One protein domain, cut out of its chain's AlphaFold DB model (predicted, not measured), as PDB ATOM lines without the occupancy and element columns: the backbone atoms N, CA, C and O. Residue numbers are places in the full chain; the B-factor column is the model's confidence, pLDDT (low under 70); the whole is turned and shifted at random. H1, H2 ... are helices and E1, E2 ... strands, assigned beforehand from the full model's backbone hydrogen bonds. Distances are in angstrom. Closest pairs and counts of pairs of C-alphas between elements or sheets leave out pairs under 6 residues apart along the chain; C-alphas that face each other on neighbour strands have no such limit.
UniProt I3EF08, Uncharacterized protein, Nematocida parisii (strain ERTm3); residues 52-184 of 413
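What this domain is: This is residues 52 to 184 of the 413 residues of an uncharacterized protein of Nematocida parisii (strain ERTm3) (UniProt I3EF08). The model is a rod of two halves: one holds the two-stranded ribbon E1 and E2 and two long helices, H8 packed on E1, and H4, the longest helix, passing nearer to E2. In the other half H1, H3 and H7 pack together, with the short helices H2 and H6 at the far end and H5 near it; H4 reaches H3 and joins the halves. The 133 printed residues run E1 H1 H2 H3 E2 H4 H5 H6 H7 H8, eight named helices and two antiparallel strands, mostly helix by class. The whole is only just loose, close to compact, with a radius of gyration of the C-alphas of 17.0 A and spans of 54 by 24 by 20 A.

How they stand to each other: Look first at E1, residues 54 to 59, and E2, residues 98 to 103: they are antiparallel neighbours, with N 56 and O 101 at 3.0 A and N 99 and O 58 at 2.8 A, within hydrogen-bond range. Between E1 and H8, residues 162 to 182, you find 13 pairs of C-alphas within 8 A; the closest, those of Ser 56 and Ser 172, are 5.2 A apart. H4, residues 110 to 133, comes nearest E2 at the C-alphas of Ile 100 and Tyr 117, 7.8 A. H4 and H8 are close but not clearly touching, 7.2 A at the C-alphas of Thr 124 and Thr 171. With its residues 125 to 133 alone, H4 touches H3, residues 83 to 96, closest at the C-alphas of Ile 87 and Leu 132, 6.2 A, a shallow tilt of 30 degrees, opposite ways. H3 touches H1, residues 61 to 71, closest at the C-alphas of Ala 64 and Ala 93, 4.7 A, at a steep tilt of 45 degrees. H1 touches H7, residues 148 to 159, closest at the C-alphas of Thr 61 and Val 159, 6.3 A, at a shallow tilt of 31 degrees. H5, residues 137 to 140, only just touches H7, with 3 pairs of C-alphas within 8 A, the closest those of Ile 139 and Ile 154, 6.8 A. H6, residues 142 to 145, and H7 only just touch, with 3 pairs, and only at the corner, closest at the C-alphas of Val 144 and Arg 151, 5.3 A. H2, residues 75 to 79, touches no helix. In H1, H2, H3, H4, H7 and H8 every O i to N i+4 pair is within hydrogen-bond range; H5 and H6 are too short for one.

Where its parts are: Find C-alpha 54 at (215.848, 225.116, 268.035), where E1 begins its 16.6 A; E2 spans 16.0 A. H4 starts at C-alpha 110, (233.009, 224.273, 269.069), and runs 34.6 A. H8 ends at C-alpha 182, (222.063, 235.140, 276.059), after 30.4 A. H3 measures 19.9 A, H7 16.3 A and H1 15.6 A.

The domain as a whole: The C-alphas farthest apart, of Gln 76 and Asn 184, are 54.6 A apart. The printed part has no cut and no link is long. Residues 107 to 112, of which 110 to 112 belong to H4, stand free. Mean pLDDT of the printed part is 74.8; 42 residues are under 70, among them residues 71 to 81, 103 to 114 and 136 to 146.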
ATOM      1  N   LYS A  52     216.210 232.314 265.818       55.88
ATOM      2  CA  LYS A  52     216.062 231.582 267.091       55.88
ATOM      3  C   LYS A  52     216.650 230.161 266.978       55.88
ATOM      4  O   LYS A  52     216.342 229.493 265.993       55.88
ATOM      5  N   PRO A  53     217.449 229.693 267.952       59.28
ATOM      6  CA  PRO A  53     217.906 228.308 267.997       59.28
ATOM      7  C   PRO A  53     216.740 227.374 268.300       59.28
ATOM      8  O   PRO A  53     215.817 227.725 269.041       59.28
ATOM      9  N   GLU A  54     216.801 226.174 267.740       69.25
ATOM     10  CA  GLU A  54     215.848 225.116 268.035       69.25
ATOM     11  C   GLU A  54     216.518 224.104 268.964       69.25
ATOM     12  O   GLU A  54     217.414 223.369 268.560       69.25
ATOM     13  N   ILE A  55     216.114 224.156 270.236       76.75
ATOM     14  CA  ILE A  55     216.551 223.242 271.297       76.75
ATOM     15  C   ILE A  55     215.391 222.299 271.607       76.75
ATOM     16  O   ILE A  55     214.331 222.774 272.021       76.75
ATOM     17  N   SER A  56     215.556 220.994 271.415       82.50
ATOM     18  CA  SER A  56     214.600 219.998 271.910       82.50
ATOM     19  C   SER A  56     215.306 218.895 272.684       82.50
ATOM     20  O   SER A  56     216.438 218.519 272.384       82.50
ATOM     21  N   LEU A  57     214.614 218.412 273.711       85.19
ATOM     22  CA  LEU A  57     215.014 217.276 274.522       85.19
ATOM     23  C   LEU A  57     214.091 216.115 274.196       85.19
ATOM     24  O   LEU A  57     212.867 216.261 274.215       85.19
ATOM     25  N   GLU A  58     214.678 214.960 273.937       86.12
ATOM     26  CA  GLU A  58     213.945 213.734 273.656       86.12
ATOM     27  C   GLU A  58     214.538 212.595 274.474       86.12
ATOM     28  O   GLU A  58     215.733 212.585 274.751       86.12
ATOM     29  N   ILE A  59     213.711 211.625 274.858       84.81
ATOM     30  CA  ILE A  59     214.191 210.403 275.499       84.81
ATOM     31  C   ILE A  59     213.948 209.234 274.558       84.81
ATOM     32  O   ILE A  59     212.815 208.953 274.158       84.81
ATOM     33  N   ASN A  60     215.013 208.498 274.253       86.88
ATOM     34  CA  ASN A  60     214.927 207.200 273.611       86.88
ATOM     35  C   ASN A  60     214.297 206.194 274.586       86.88
ATOM     36  O   ASN A  60     214.974 205.465 275.312       86.88
ATOM     37  N   THR A  61     212.965 206.156 274.591       86.06
ATOM     38  CA  THR A  61     212.172 205.312 275.497       86.06
ATOM     39  C   THR A  61     212.503 203.829 275.361       86.06
ATOM     40  O   THR A  61     212.474 203.103 276.353       86.06
ATOM     41  N   LYS A  62     212.856 203.362 274.155       86.38
ATOM     42  CA  LYS A  62     213.251 201.968 273.921       86.38
ATOM     43  C   LYS A  62     214.565 201.644 274.632       86.38
ATOM     44  O   LYS A  62     214.642 200.609 275.290       86.38
ATOM     45  N   LEU A  63     215.562 202.522 274.513       83.75
ATOM     46  CA  LEU A  63     216.844 202.370 275.201       83.75
ATOM     47  C   LEU A  63     216.650 202.420 276.720       83.75
ATOM     48  O   LEU A  63     217.054 201.485 277.402       83.75
ATOM     49  N   ALA A  64     215.945 203.435 277.229       83.00
ATOM     50  CA  ALA A  64     215.687 203.588 278.659       83.00
ATOM     51  C   ALA A  64     214.983 202.355 279.255       83.00
ATOM     52  O   ALA A  64     215.426 201.810 280.263       83.00
ATOM     53  N   ILE A  65     213.926 201.852 278.604       85.88
ATOM     54  CA  ILE A  65     213.219 200.646 279.062       85.88
ATOM     55  C   ILE A  65     214.129 199.421 279.017       85.88
ATOM     56  O   ILE A  65     214.130 198.654 279.973       85.88
ATOM     57  N   SER A  66     214.914 199.240 277.952       84.06
ATOM     58  CA  SER A  66     215.845 198.112 277.840       84.06
ATOM     59  C   SER A  66     216.896 198.127 278.953       84.06
ATOM     60  O   SER A  66     217.172 197.085 279.553       84.06
ATOM     61  N   SER A  67     217.458 199.300 279.266       78.00
ATOM     62  CA  SER A  67     218.401 199.472 280.376       78.00
ATOM     63  C   SER A  67     217.750 199.092 281.703       78.00
ATOM     64  O   SER A  67     218.315 198.304 282.460       78.00
ATOM     65  N   ILE A  68     216.522 199.551 281.954       79.75
ATOM     66  CA  ILE A  68     215.807 199.223 283.189       79.75
ATOM     67  C   ILE A  68     215.470 197.728 283.257       79.75
ATOM     68  O   ILE A  68     215.747 197.073 284.259       79.75
ATOM     69  N   GLU A  69     214.937 197.144 282.185       82.62
ATOM     70  CA  GLU A  69     214.626 195.714 282.123       82.62
ATOM     71  C   GLU A  69     215.845 194.848 282.434       82.62
ATOM     72  O   GLU A  69     215.700 193.860 283.150       82.62
ATOM     73  N   SER A  70     217.039 195.229 281.962       75.19
ATOM     74  CA  SER A  70     218.279 194.504 282.256       75.19
ATOM     75  C   SER A  70     218.601 194.446 283.756       75.19
ATOM     76  O   SER A  70     218.980 193.386 284.253       75.19
ATOM     77  N   ILE A  71     218.344 195.532 284.488       69.50
ATOM     78  CA  ILE A  71     218.595 195.664 285.931       69.50
ATOM     79  C   ILE A  71     217.590 194.831 286.729       69.50
ATOM     80  O   ILE A  71     217.952 194.111 287.657       69.50
ATOM     81  N   PHE A  72     216.321 194.866 286.323       69.25
ATOM     82  CA  PHE A  72     215.246 194.106 286.964       69.25
ATOM     83  C   PHE A  72     215.237 192.609 286.594       69.25
ATOM     84  O   PHE A  72     214.350 191.876 287.044       69.25
ATOM     85  N   LYS A  73     216.206 192.109 285.806       68.81
ATOM     86  CA  LYS A  73     216.367 190.662 285.570       68.81
ATOM     87  C   LYS A  73     216.725 189.907 286.852       68.81
ATOM     88  O   LYS A  73     216.256 188.783 287.010       68.81
ATOM     89  N   ASN A  74     217.482 190.518 287.768       65.50
ATOM     90  CA  ASN A  74     217.835 189.909 289.051       65.50
ATOM     91  C   ASN A  74     216.736 190.169 290.104       65.50
ATOM     92  O   ASN A  74     216.626 191.260 290.666       65.50
ATOM     93  N   GLU A  75     215.899 189.159 290.358       58.62
ATOM     94  CA  GLU A  75     214.704 189.286 291.208       58.62
ATOM     95  C   GLU A  75     215.016 189.492 292.693       58.62
ATOM     96  O   GLU A  75     214.269 190.197 293.373       58.62
ATOM     97  N   GLN A  76     216.131 188.944 293.185       58.91
ATOM     98  CA  GLN A  76     216.553 189.116 294.580       58.91
ATOM     99  C   GLN A  76     216.971 190.563 294.861       58.91
ATOM    100  O   GLN A  76     216.586 191.135 295.877       58.91
ATOM    101  N   VAL A  77     217.688 191.178 293.917       57.75
ATOM    102  CA  VAL A  77     218.097 192.586 293.997       57.75
ATOM    103  C   VAL A  77     216.877 193.497 293.887       57.75
ATOM    104  O   VAL A  77     216.722 194.421 294.679       57.75
ATOM    105  N   ALA A  78     215.971 193.223 292.944       56.84
ATOM    106  CA  ALA A  78     214.779 194.038 292.744       56.84
ATOM    107  C   ALA A  78     213.858 194.051 293.978       56.84
ATOM    108  O   ALA A  78     213.317 195.099 294.328       56.84
ATOM    109  N   ALA A  79     213.673 192.922 294.665       58.50
ATOM    110  CA  ALA A  79     212.780 192.824 295.824       58.50
ATOM    111  C   ALA A  79     213.177 193.739 297.001       58.50
ATOM    112  O   ALA A  79     212.303 194.147 297.760       58.50
ATOM    113  N   LEU A  80     214.460 194.093 297.113       62.38
ATOM    114  CA  LEU A  80     215.017 194.883 298.215       62.38
ATOM    115  C   LEU A  80     215.173 196.377 297.895       62.38
ATOM    116  O   LEU A  80     215.638 197.124 298.751       62.38
ATOM    117  N   MET A  81     214.806 196.814 296.683       69.88
ATOM    118  CA  MET A  81     215.047 198.197 296.269       69.88
ATOM    119  C   MET A  81     214.133 199.198 296.977       69.88
ATOM    120  O   MET A  81     212.907 199.102 296.868       69.88
ATOM    121  N   ASP A  82     214.730 200.197 297.621       72.56
ATOM    122  CA  ASP A  82     214.017 201.347 298.173       72.56
ATOM    123  C   ASP A  82     213.648 202.390 297.090       72.56
ATOM    124  O   ASP A  82     214.032 202.293 295.917       72.56
ATOM    125  N   LYS A  83     212.881 203.416 297.487       75.88
ATOM    126  CA  LYS A  83     212.456 204.517 296.602       75.88
ATOM    127  C   LYS A  83     213.634 205.198 295.909       75.88
ATOM    128  O   LYS A  83     213.561 205.483 294.715       75.88
ATOM    129  N   TYR A  84     214.701 205.467 296.651       75.56
ATOM    130  CA  TYR A  84     215.866 206.199 296.169       75.56
ATOM    131  C   TYR A  84     216.615 205.369 295.129       75.56
ATOM    132  O   TYR A  84     216.988 205.882 294.079       75.56
ATOM    133  N   GLN A  85     216.758 204.064 295.353       75.69
ATOM    134  CA  GLN A  85     217.364 203.140 294.400       75.69
ATOM    135  C   GLN A  85     216.557 203.042 293.100       75.69
ATOM    136  O   GLN A  85     217.143 203.092 292.016       75.69
ATOM    137  N   ILE A  86     215.222 202.981 293.179       77.06
ATOM    138  CA  ILE A  86     214.363 202.988 291.984       77.06
ATOM    139  C   ILE A  86     214.483 204.319 291.230       77.06
ATOM    140  O   ILE A  86     214.643 204.307 290.008       77.06
ATOM    141  N   ILE A  87     214.457 205.458 291.934       80.56
ATOM    142  CA  ILE A  87     214.635 206.779 291.315       80.56
ATOM    143  C   ILE A  87     215.995 206.877 290.628       80.56
ATOM    144  O   ILE A  87     216.050 207.327 289.491       80.56
ATOM    145  N   ARG A  88     217.075 206.403 291.252       78.00
ATOM    146  CA  ARG A  88     218.419 206.398 290.652       78.00
ATOM    147  C   ARG A  88     218.484 205.572 289.372       78.00
ATOM    148  O   ARG A  88     219.085 206.007 288.395       78.00
ATOM    149  N   ILE A  89     217.852 204.397 289.357       77.75
ATOM    150  CA  ILE A  89     217.781 203.543 288.163       77.75
ATOM    151  C   ILE A  89     217.011 204.243 287.042       77.75
ATOM    152  O   ILE A  89     217.478 204.270 285.904       77.75
ATOM    153  N   LEU A  90     215.849 204.819 287.364       81.62
ATOM    154  CA  LEU A  90     215.038 205.573 286.408       81.62
ATOM    155  C   LEU A  90     215.804 206.777 285.867       81.62
ATOM    156  O   LEU A  90     215.875 206.957 284.658       81.62
ATOM    157  N   HIS A  91     216.400 207.568 286.755       84.62
ATOM    158  CA  HIS A  91     217.168 208.760 286.423       84.62
ATOM    159  C   HIS A  91     218.324 208.432 285.480       84.62
ATOM    160  O   HIS A  91     218.376 208.988 284.388       84.62
ATOM    161  N   ASN A  92     219.155 207.443 285.824       78.69
ATOM    162  CA  ASN A  92     220.267 207.006 284.980       78.69
ATOM    163  C   ASN A  92     219.780 206.492 283.613       78.69
ATOM    164  O   ASN A  92     220.305 206.884 282.579       78.69
ATOM    165  N   ALA A  93     218.740 205.653 283.575       78.69
ATOM    166  CA  ALA A  93     218.233 205.106 282.315       78.69
ATOM    167  C   ALA A  93     217.610 206.171 281.398       78.69
ATOM    168  O   ALA A  93     217.785 206.127 280.180       78.69
ATOM    169  N   LEU A  94     216.879 207.125 281.977       84.06
ATOM    170  CA  LEU A  94     216.293 208.246 281.251       84.06
ATOM    171  C   LEU A  94     217.377 209.203 280.748       84.06
ATOM    172  O   LEU A  94     217.299 209.642 279.604       84.06
ATOM    173  N   PHE A  95     218.403 209.468 281.558       82.00
ATOM    174  CA  PHE A  95     219.521 210.328 281.180       82.00
ATOM    175  C   PHE A  95     220.420 209.685 280.111       82.00
ATOM    176  O   PHE A  95     220.789 210.346 279.151       82.00
ATOM    177  N   GLN A  96     220.685 208.375 280.182       76.12
ATOM    178  CA  GLN A  96     221.353 207.633 279.098       76.12
ATOM    179  C   GLN A  96     220.553 207.646 277.791       76.12
ATOM    180  O   GLN A  96     221.120 207.565 276.704       76.12
ATOM    181  N   GLY A  97     219.224 207.699 277.896       75.81
ATOM    182  CA  GLY A  97     218.327 207.837 276.759       75.81
ATOM    183  C   GLY A  97     218.140 209.275 276.282       75.81
ATOM    184  O   GLY A  97     217.426 209.454 275.295       75.81
ATOM    185  N   LEU A  98     218.707 210.277 276.962       83.44
ATOM    186  CA  LEU A  98     218.505 211.686 276.647       83.44
ATOM    187  C   LEU A  98     219.240 212.061 275.358       83.44
ATOM    188  O   LEU A  98     220.453 211.917 275.239       83.44
ATOM    189  N   THR A  99     218.493 212.625 274.422       83.50
ATOM    190  CA  THR A  99     219.004 213.246 273.206       83.50
ATOM    191  C   THR A  99     218.780 214.749 273.302       83.50
ATOM    192  O   THR A  99     217.647 215.203 273.483       83.50
ATOM    193  N   ILE A 100     219.854 215.525 273.148       82.69
ATOM    194  CA  ILE A 100     219.796 216.987 273.056       82.69
ATOM    195  C   ILE A 100     219.964 217.385 271.593       82.69
ATOM    196  O   ILE A 100     221.059 217.339 271.029       82.69
ATOM    197  N   ASN A 101     218.868 217.823 270.984       79.81
ATOM    198  CA  ASN A 101     218.868 218.355 269.633       79.81
ATOM    199  C   ASN A 101     219.087 219.866 269.697       79.81
ATOM    200  O   ASN A 101     218.184 220.612 270.080       79.81
ATOM    201  N   LEU A 102     220.276 220.321 269.302       74.88
ATOM    202  CA  LEU A 102     220.618 221.738 269.208       74.88
ATOM    203  C   LEU A 102     220.851 222.108 267.743       74.88
ATOM    204  O   LEU A 102     221.891 221.804 267.165       74.88
ATOM    205  N   HIS A 103     219.878 222.786 267.137       68.94
ATOM    206  CA  HIS A 103     219.985 223.254 265.759       68.94
ATOM    207  C   HIS A 103     220.239 224.757 265.727       68.94
ATOM    208  O   HIS A 103     219.409 225.572 266.152       68.94
ATOM    209  N   THR A 104     221.394 225.134 265.180       59.59
ATOM    210  CA  THR A 104     221.818 226.531 265.057       59.59
ATOM    211  C   THR A 104     222.148 226.846 263.603       59.59
ATOM    212  O   THR A 104     222.952 226.167 262.975       59.59
ATOM    213  N   ARG A 105     221.535 227.894 263.034       53.22
ATOM    214  CA  ARG A 105     221.725 228.253 261.611       53.22
ATOM    215  C   ARG A 105     223.095 228.859 261.285       53.22
ATOM    216  O   ARG A 105     223.455 228.915 260.115       53.22
ATOM    217  N   LYS A 106     223.828 229.358 262.283       53.31
ATOM    218  CA  LYS A 106     225.211 229.834 262.134       53.31
ATOM    219  C   LYS A 106     226.145 228.872 262.874       53.31
ATOM    220  O   LYS A 106     225.721 228.343 263.903       53.31
ATOM    221  N   PRO A 107     227.377 228.657 262.381       53.84
ATOM    222  CA  PRO A 107     228.365 227.870 263.103       53.84
ATOM    223  C   PRO A 107     228.641 228.540 264.454       53.84
ATOM    224  O   PRO A 107     229.016 229.714 264.512       53.84
ATOM    225  N   ILE A 108     228.374 227.809 265.534       58.47
ATOM    226  CA  ILE A 108     228.826 228.156 266.881       58.47
ATOM    227  C   ILE A 108     230.274 227.672 266.996       58.47
ATOM    228  O   ILE A 108     230.626 226.647 266.415       58.47
ATOM    229  N   ASP A 109     231.113 228.427 267.706       57.66
ATOM    230  CA  ASP A 109     232.435 227.942 268.112       57.66
ATOM    231  C   ASP A 109     232.281 226.610 268.863       57.66
ATOM    232  O   ASP A 109     231.423 226.484 269.738       57.66
ATOM    233  N   TYR A 110     233.091 225.618 268.510       56.53
ATOM    234  CA  TYR A 110     233.009 224.273 269.069       56.53
ATOM    235  C   TYR A 110     233.127 224.276 270.601       56.53
ATOM    236  O   TYR A 110     232.360 223.603 271.278       56.53
ATOM    237  N   VAL A 111     233.999 225.122 271.158       57.50
ATOM    238  CA  VAL A 111     234.217 225.194 272.614       57.50
ATOM    239  C   VAL A 111     232.995 225.766 273.335       57.50
ATOM    240  O   VAL A 111     232.629 225.334 274.422       57.50
ATOM    241  N   LEU A 112     232.326 226.735 272.712       65.00
ATOM    242  CA  LEU A 112     231.094 227.308 273.244       65.00
ATOM    243  C   LEU A 112     229.937 226.301 273.176       65.00
ATOM    244  O   LEU A 112     229.066 226.299 274.045       65.00
ATOM    245  N   LEU A 113     229.913 225.469 272.133       69.25
ATOM    246  CA  LEU A 113     228.914 224.423 271.960       69.25
ATOM    247  C   LEU A 113     228.996 223.398 273.101       69.25
ATOM    248  O   LEU A 113     227.961 223.062 273.673       69.25
ATOM    249  N   ASP A 114     230.205 222.987 273.476       68.62
ATOM    250  CA  ASP A 114     230.451 222.069 274.593       68.62
ATOM    251  C   ASP A 114     229.960 222.638 275.933       68.62
ATOM    252  O   ASP A 114     229.227 221.963 276.659       68.62
ATOM    253  N   ASP A 115     230.263 223.911 276.220       70.50
ATOM    254  CA  ASP A 115     229.775 224.601 277.421       70.50
ATOM    255  C   ASP A 115     228.230 224.618 277.460       70.50
ATOM    256  O   ASP A 115     227.616 224.339 278.495       70.50
ATOM    257  N   ILE A 116     227.581 224.900 276.320       73.62
ATOM    258  CA  ILE A 116     226.113 224.889 276.173       73.62
ATOM    259  C   ILE A 116     225.543 223.495 276.447       73.62
ATOM    260  O   ILE A 116     224.579 223.373 277.209       73.62
ATOM    261  N   TYR A 117     226.113 222.454 275.838       76.44
ATOM    262  CA  TYR A 117     225.676 221.076 276.062       76.44
ATOM    263  C   TYR A 117     225.840 220.672 277.523       76.44
ATOM    264  O   TYR A 117     224.926 220.067 278.079       76.44
ATOM    265  N   SER A 118     226.952 221.048 278.155       74.69
ATOM    266  CA  SER A 118     227.208 220.785 279.570       74.69
ATOM    267  C   SER A 118     226.117 221.389 280.460       74.69
ATOM    268  O   SER A 118     225.464 220.660 281.205       74.69
ATOM    269  N   MET A 119     225.790 222.679 280.302       75.75
ATOM    270  CA  MET A 119     224.710 223.298 281.092       75.75
ATOM    271  C   MET A 119     223.339 222.674 280.823       75.75
ATOM    272  O   MET A 119     222.572 222.469 281.764       75.75
ATOM    273  N   ILE A 120     223.006 222.373 279.559       78.81
ATOM    274  CA  ILE A 120     221.728 221.725 279.222       78.81
ATOM    275  C   ILE A 120     221.647 220.352 279.889       78.81
ATOM    276  O   ILE A 120     220.607 220.014 280.453       78.81
ATOM    277  N   ASN A 121     222.733 219.581 279.845       79.62
ATOM    278  CA  ASN A 121     222.842 218.284 280.499       79.62
ATOM    279  C   ASN A 121     222.630 218.411 282.007       79.62
ATOM    280  O   ASN A 121     221.690 217.811 282.517       79.62
ATOM    281  N   ILE A 122     223.434 219.229 282.693       76.81
ATOM    282  CA  ILE A 122     223.373 219.408 284.152       76.81
ATOM    283  C   ILE A 122     221.980 219.871 284.585       76.81
ATOM    284  O   ILE A 122     221.381 219.292 285.487       76.81
ATOM    285  N   PHE A 123     221.416 220.880 283.915       77.56
ATOM    286  CA  PHE A 123     220.086 221.377 284.266       77.56
ATOM    287  C   PHE A 123     219.007 220.314 284.057       77.56
ATOM    288  O   PHE A 123     218.168 220.093 284.928       77.56
ATOM    289  N   THR A 124     219.027 219.645 282.899       80.31
ATOM    290  CA  THR A 124     218.041 218.610 282.574       80.31
ATOM    291  C   THR A 124     218.142 217.458 283.559       80.31
ATOM    292  O   THR A 124     217.120 216.945 283.999       80.31
ATOM    293  N   GLU A 125     219.358 217.074 283.930       80.44
ATOM    294  CA  GLU A 125     219.629 216.032 284.906       80.44
ATOM    295  C   GLU A 125     219.060 216.370 286.287       80.44
ATOM    296  O   GLU A 125     218.376 215.532 286.879       80.44
ATOM    297  N   THR A 126     219.290 217.591 286.773       77.00
ATOM    298  CA  THR A 126     218.766 218.072 288.058       77.00
ATOM    299  C   THR A 126     217.242 218.137 288.045       77.00
ATOM    300  O   THR A 126     216.589 217.558 288.912       77.00
ATOM    301  N   CYS A 127     216.644 218.752 287.021       78.31
ATOM    302  CA  CYS A 127     215.188 218.846 286.909       78.31
ATOM    303  C   CYS A 127     214.524 217.477 286.724       78.31
ATOM    304  O   CYS A 127     213.427 217.245 287.231       78.31
ATOM    305  N   LEU A 128     215.170 216.555 286.004       83.00
ATOM    306  CA  LEU A 128     214.681 215.188 285.845       83.00
ATOM    307  C   LEU A 128     214.688 214.457 287.185       83.00
ATOM    308  O   LEU A 128     213.748 213.720 287.485       83.00
ATOM    309  N   LEU A 129     215.724 214.669 288.000       81.88
ATOM    310  CA  LEU A 129     215.778 214.113 289.341       81.88
ATOM    311  C   LEU A 129     214.609 214.639 290.177       81.88
ATOM    312  O   LEU A 129     213.822 213.843 290.679       81.88
ATOM    313  N   GLU A 130     214.416 215.956 290.245       78.00
ATOM    314  CA  GLU A 130     213.290 216.572 290.964       78.00
ATOM    315  C   GLU A 130     211.925 216.066 290.475       78.00
ATOM    316  O   GLU A 130     211.057 215.715 291.281       78.00
ATOM    317  N   TYR A 131     211.748 215.941 289.156       83.00
ATOM    318  CA  TYR A 131     210.550 215.358 288.555       83.00
ATOM    319  C   TYR A 131     210.295 213.934 289.066       83.00
ATOM    320  O   TYR A 131     209.168 213.617 289.462       83.00
ATOM    321  N   LEU A 132     211.325 213.084 289.096       83.62
ATOM    322  CA  LEU A 132     211.223 211.711 289.593       83.62
ATOM    323  C   LEU A 132     210.937 211.664 291.100       83.62
ATOM    324  O   LEU A 132     210.166 210.815 291.542       83.62
ATOM    325  N   TYR A 133     211.481 212.603 291.879       78.62
ATOM    326  CA  TYR A 133     211.172 212.752 293.307       78.62
ATOM    327  C   TYR A 133     209.725 213.138 293.578       78.62
ATOM    328  O   TYR A 133     209.142 212.665 294.555       78.62
ATOM    329  N   SER A 134     209.158 213.979 292.711       77.38
ATOM    330  CA  SER A 134     207.766 214.422 292.801       77.38
ATOM    331  C   SER A 134     206.755 213.341 292.407       77.38
ATOM    332  O   SER A 134     205.557 213.511 292.645       77.38
ATOM    333  N   GLN A 135     207.208 212.220 291.823       76.88
ATOM    334  CA  GLN A 135     206.314 211.110 291.511       76.88
ATOM    335  C   GLN A 135     205.750 210.499 292.802       76.88
ATOM    336  O   GLN A 135     206.476 210.367 293.793       76.88
ATOM    337  N   PRO A 136     204.464 210.104 292.820       67.75
ATOM    338  CA  PRO A 136     203.846 209.649 294.053       67.75
ATOM    339  C   PRO A 136     204.438 208.312 294.521       67.75
ATOM    340  O   PRO A 136     204.818 207.460 293.715       67.75
ATOM    341  N   ASP A 137     204.431 208.087 295.837       69.25
ATOM    342  CA  ASP A 137     205.063 206.932 296.498       69.25
ATOM    343  C   ASP A 137     204.473 205.562 296.114       69.25
ATOM    344  O   ASP A 137     204.961 204.526 296.567       69.25
ATOM    345  N   TYR A 138     203.451 205.509 295.248       67.56
ATOM    346  CA  TYR A 138     202.839 204.249 294.820       67.56
ATOM    347  C   TYR A 138     203.835 203.307 294.123       67.56
ATOM    348  O   TYR A 138     203.663 202.087 294.212       67.56
ATOM    349  N   ILE A 139     204.904 203.855 293.519       64.44
ATOM    350  CA  ILE A 139     206.042 203.110 292.943       64.44
ATOM    351  C   ILE A 139     206.695 202.190 293.993       64.44
ATOM    352  O   ILE A 139     207.246 201.145 293.654       64.44
ATOM    353  N   CYS A 140     206.578 202.548 295.275       62.69
ATOM    354  CA  CYS A 140     207.221 201.885 296.409       62.69
ATOM    355  C   CYS A 140     206.222 201.211 297.360       62.69
ATOM    356  O   CYS A 140     206.596 200.795 298.454       62.69
ATOM    357  N   THR A 141     204.943 201.089 296.985       68.81
ATOM    358  CA  THR A 141     203.985 200.357 297.829       68.81
ATOM    359  C   THR A 141     204.376 198.886 297.919       68.81
ATOM    360  O   THR A 141     204.779 198.287 296.924       68.81
ATOM    361  N   GLN A 142     204.185 198.258 299.084       64.50
ATOM    362  CA  GLN A 142     204.549 196.849 299.290       64.50
ATOM    363  C   GLN A 142     203.929 195.916 298.233       64.50
ATOM    364  O   GLN A 142     204.558 194.960 297.785       64.50
ATOM    365  N   SER A 143     202.710 196.226 297.773       65.81
ATOM    366  CA  SER A 143     202.024 195.471 296.714       65.81
ATOM    367  C   SER A 143     202.714 195.552 295.342       65.81
ATOM    368  O   SER A 143     202.602 194.626 294.541       65.81
ATOM    369  N   VAL A 144     203.409 196.656 295.066       66.00
ATOM    370  CA  VAL A 144     204.178 196.903 293.840       66.00
ATOM    371  C   VAL A 144     205.592 196.351 293.985       66.00
ATOM    372  O   VAL A 144     206.099 195.718 293.062       66.00
ATOM    373  N   LEU A 145     206.208 196.501 295.160       66.44
ATOM    374  CA  LEU A 145     207.514 195.914 295.444       66.44
ATOM    375  C   LEU A 145     207.467 194.379 295.360       66.44
ATOM    376  O   LEU A 145     208.324 193.767 294.728       66.44
ATOM    377  N   ASN A 146     206.415 193.740 295.862       68.38
ATOM    378  CA  ASN A 146     206.310 192.279 295.829       68.38
ATOM    379  C   ASN A 146     205.943 191.705 294.442       68.38
ATOM    380  O   ASN A 146     205.923 190.487 294.279       68.38
ATOM    381  N   ASN A 147     205.637 192.541 293.438       75.06
ATOM    382  CA  ASN A 147     205.237 192.088 292.104       75.06
ATOM    383  C   ASN A 147     206.075 192.756 291.005       75.06
ATOM    384  O   ASN A 147     205.814 193.885 290.588       75.06
ATOM    385  N   LYS A 148     207.052 192.004 290.484       74.44
ATOM    386  CA  LYS A 148     207.953 192.424 289.401       74.44
ATOM    387  C   LYS A 148     207.216 192.970 288.177       74.44
ATOM    388  O   LYS A 148     207.597 194.018 287.662       74.44
ATOM    389  N   ASN A 149     206.164 192.287 287.724       77.75
ATOM    390  CA  ASN A 149     205.424 192.683 286.525       77.75
ATOM    391  C   ASN A 149     204.702 194.014 286.743       77.75
ATOM    392  O   ASN A 149     204.828 194.914 285.919       77.75
ATOM    393  N   LYS A 150     204.037 194.170 287.893       78.06
ATOM    394  CA  LYS A 150     203.349 195.413 288.271       78.06
ATOM    395  C   LYS A 150     204.326 196.580 288.432       78.06
ATOM    396  O   LYS A 150     204.044 197.695 288.004       78.06
ATOM    397  N   ARG A 151     205.503 196.326 289.008       76.56
ATOM    398  CA  ARG A 151     206.570 197.326 289.125       76.56
ATOM    399  C   ARG A 151     207.108 197.756 287.762       76.56
ATOM    400  O   ARG A 151     207.240 198.948 287.503       76.56
ATOM    401  N   MET A 152     207.388 196.792 286.888       79.06
ATOM    402  CA  MET A 152     207.870 197.052 285.533       79.06
ATOM    403  C   MET A 152     206.829 197.803 284.696       79.06
ATOM    404  O   MET A 152     207.181 198.682 283.917       79.06
ATOM    405  N   GLU A 153     205.545 197.498 284.874       83.31
ATOM    406  CA  GLU A 153     204.444 198.230 284.250       83.31
ATOM    407  C   GLU A 153     204.426 199.702 284.687       83.31
ATOM    408  O   GLU A 153     204.421 200.589 283.838       83.31
ATOM    409  N   ILE A 154     204.518 199.973 285.992       80.56
ATOM    410  CA  ILE A 154     204.584 201.340 286.533       80.56
ATOM    411  C   ILE A 154     205.791 202.101 285.981       80.56
ATOM    412  O   ILE A 154     205.653 203.228 285.513       80.56
ATOM    413  N   ILE A 155     206.967 201.475 285.984       80.56
ATOM    414  CA  ILE A 155     208.191 202.053 285.425       80.56
ATOM    415  C   ILE A 155     208.007 202.399 283.944       80.56
ATOM    416  O   ILE A 155     208.302 203.517 283.527       80.56
ATOM    417  N   LYS A 156     207.476 201.467 283.145       84.44
ATOM    418  CA  LYS A 156     207.193 201.704 281.723       84.44
ATOM    419  C   LYS A 156     206.198 202.845 281.535       84.44
ATOM    420  O   LYS A 156     206.373 203.625 280.603       84.44
ATOM    421  N   ASN A 157     205.205 202.964 282.414       85.88
ATOM    422  CA  ASN A 157     204.231 204.052 282.385       85.88
ATOM    423  C   ASN A 157     204.859 205.408 282.725       85.88
ATOM    424  O   ASN A 157     204.459 206.402 282.133       85.88
ATOM    425  N   ILE A 158     205.862 205.465 283.605       84.75
ATOM    426  CA  ILE A 158     206.629 206.697 283.862       84.75
ATOM    427  C   ILE A 158     207.451 207.068 282.623       84.75
ATOM    428  O   ILE A 158     207.364 208.193 282.140       84.75
ATOM    429  N   VAL A 159     208.196 206.109 282.058       85.12
ATOM    430  CA  VAL A 159     209.077 206.341 280.897       85.12
ATOM    431  C   VAL A 159     208.291 206.699 279.627       85.12
ATOM    432  O   VAL A 159     208.767 207.474 278.803       85.12
ATOM    433  N   LYS A 160     207.092 206.137 279.442       85.88
ATOM    434  CA  LYS A 160     206.204 206.422 278.297       85.88
ATOM    435  C   LYS A 160     205.127 207.462 278.609       85.88
ATOM    436  O   LYS A 160     204.264 207.708 277.768       85.88
ATOM    437  N   GLY A 161     205.120 208.005 279.820       84.31
ATOM    438  CA  GLY A 161     204.029 208.828 280.314       84.31
ATOM    439  C   GLY A 161     203.986 210.193 279.642       84.31
ATOM    440  O   GLY A 161     205.018 210.825 279.420       84.31
ATOM    441  N   GLU A 162     202.774 210.689 279.399       84.81
ATOM    442  CA  GLU A 162     202.548 212.046 278.888       84.81
ATOM    443  C   GLU A 162     203.192 213.105 279.799       84.81
ATOM    444  O   GLU A 162     203.784 214.062 279.312       84.81
ATOM    445  N   ASN A 163     203.194 212.876 281.116       84.88
ATOM    446  CA  ASN A 163     203.828 213.767 282.090       84.88
ATOM    447  C   ASN A 163     205.331 213.962 281.840       84.88
ATOM    448  O   ASN A 163     205.826 215.075 282.001       84.88
ATOM    449  N   LEU A 164     206.055 212.909 281.444       86.00
ATOM    450  CA  LEU A 164     207.482 213.012 281.131       86.00
ATOM    451  C   LEU A 164     207.693 213.783 279.822       86.00
ATOM    452  O   LEU A 164     208.572 214.637 279.748       86.00
ATOM    453  N   SER A 165     206.850 213.545 278.814       86.00
ATOM    454  CA  SER A 165     206.882 214.305 277.557       86.00
ATOM    455  C   SER A 165     206.607 215.796 277.783       86.00
ATOM    456  O   SER A 165     207.334 216.642 277.267       86.00
ATOM    457  N   LEU A 166     205.588 216.127 278.580       85.50
ATOM    458  CA  LEU A 166     205.243 217.506 278.940       85.50
ATOM    459  C   LEU A 166     206.367 218.182 279.730       85.50
ATOM    460  O   LEU A 166     206.660 219.356 279.497       85.50
ATOM    461  N   PHE A 167     207.017 217.441 280.632       86.38
ATOM    462  CA  PHE A 167     208.206 217.906 281.339       86.38
ATOM    463  C   PHE A 167     209.334 218.258 280.357       86.38
ATOM    464  O   PHE A 167     209.797 219.396 280.361       86.38
ATOM    465  N   LEU A 168     209.725 217.338 279.467       86.38
ATOM    466  CA  LEU A 168     210.796 217.570 278.486       86.38
ATOM    467  C   LEU A 168     210.488 218.744 277.553       86.38
ATOM    468  O   LEU A 168     211.376 219.541 277.239       86.38
ATOM    469  N   GLU A 169     209.230 218.888 277.133       85.81
ATOM    470  CA  GLU A 169     208.803 220.011 276.303       85.81
ATOM    471  C   GLU A 169     208.896 221.339 277.070       85.81
ATOM    472  O   GLU A 169     209.405 222.329 276.541       85.81
ATOM    473  N   SER A 170     208.456 221.364 278.332       83.81
ATOM    474  CA  SER A 170     208.574 222.534 279.208       83.81
ATOM    475  C   SER A 170     210.037 222.944 279.400       83.81
ATOM    476  O   SER A 170     210.390 224.099 279.150       83.81
ATOM    477  N   THR A 171     210.907 221.989 279.731       83.19
ATOM    478  CA  THR A 171     212.354 222.194 279.895       83.19
ATOM    479  C   THR A 171     212.992 222.697 278.595       83.19
ATOM    480  O   THR A 171     213.739 223.676 278.598       83.19
ATOM    481  N   SER A 172     212.609 222.131 277.444       84.31
ATOM    482  CA  SER A 172     213.042 222.609 276.123       84.31
ATOM    483  C   SER A 172     212.637 224.067 275.873       84.31
ATOM    484  O   SER A 172     213.432 224.861 275.363       84.31
ATOM    485  N   ARG A 173     211.408 224.465 276.241       81.56
ATOM    486  CA  ARG A 173     210.949 225.863 276.120       81.56
ATOM    487  C   ARG A 173     211.757 226.800 277.022       81.56
ATOM    488  O   ARG A 173     212.110 227.890 276.561       81.56
ATOM    489  N   SER A 174     212.080 226.384 278.248       77.69
ATOM    490  CA  SER A 174     212.948 227.148 279.155       77.69
ATOM    491  C   SER A 174     214.327 227.378 278.540       77.69
ATOM    492  O   SER A 174     214.758 228.527 278.447       77.69
ATOM    493  N   PHE A 175     214.966 226.341 277.989       77.56
ATOM    494  CA  PHE A 175     216.254 226.501 277.312       77.56
ATOM    495  C   PHE A 175     216.185 227.410 276.092       77.56
ATOM    496  O   PHE A 175     217.035 228.283 275.942       77.56
ATOM    497  N   LYS A 176     215.163 227.272 275.233       76.12
ATOM    498  CA  LYS A 176     214.980 228.182 274.085       76.12
ATOM    499  C   LYS A 176     214.912 229.637 274.547       76.12
ATOM    500  O   LYS A 176     215.499 230.523 273.921       76.12
ATOM    501  N   LYS A 177     214.192 229.892 275.642       72.94
ATOM    502  CA  LYS A 177     214.036 231.228 276.215       72.94
ATOM    503  C   LYS A 177     215.355 231.746 276.780       72.94
ATOM    504  O   LYS A 177     215.790 232.825 276.380       72.94
ATOM    505  N   TRP A 178     216.001 230.961 277.632       73.44
ATOM    506  CA  TRP A 178     217.306 231.251 278.216       73.44
ATOM    507  C   TRP A 178     218.356 231.555 277.141       73.44
ATOM    508  O   TRP A 178     218.957 232.631 277.127       73.44
ATOM    509  N   PHE A 179     218.468 230.683 276.139       71.31
ATOM    510  CA  PHE A 179     219.393 230.858 275.028       71.31
ATOM    511  C   PHE A 179     219.094 232.125 274.222       71.31
ATOM    512  O   PHE A 179     220.013 232.823 273.810       71.31
ATOM    513  N   SER A 180     217.818 232.479 274.018       66.69
ATOM    514  CA  SER A 180     217.449 233.707 273.296       66.69
ATOM    515  C   SER A 180     217.855 234.998 274.021       66.69
ATOM    516  O   SER A 180     218.152 235.998 273.367       66.69
ATOM    517  N   VAL A 181     217.896 234.977 275.358       63.81
ATOM    518  CA  VAL A 181     218.366 236.106 276.177       63.81
ATOM    519  C   VAL A 181     219.877 236.252 276.051       63.81
ATOM    520  O   VAL A 181     220.382 237.364 275.879       63.81
ATOM    521  N   ILE A 182     220.600 235.135 276.088       58.84
ATOM    522  CA  ILE A 182     222.063 235.140 276.059       58.84
ATOM    523  C   ILE A 182     222.588 235.409 274.649       58.84
ATOM    524  O   ILE A 182     223.494 236.215 274.477       58.84
ATOM    525  N   ALA A 183     221.959 234.842 273.618       55.88
ATOM    526  CA  ALA A 183     222.294 235.095 272.217       55.88
ATOM    527  C   ALA A 183     221.937 236.520 271.736       55.88
ATOM    528  O   ALA A 183     222.183 236.863 270.577       55.88
ATOM    529  N   ASN A 184     221.343 237.364 272.588       56.50
ATOM    530  CA  ASN A 184     221.005 238.735 272.234       56.50
ATOM    531  C   ASN A 184     222.276 239.585 272.060       56.50
ATOM    532  O   ASN A 184     223.098 239.741 272.956       56.50
TER     533      ASN A 184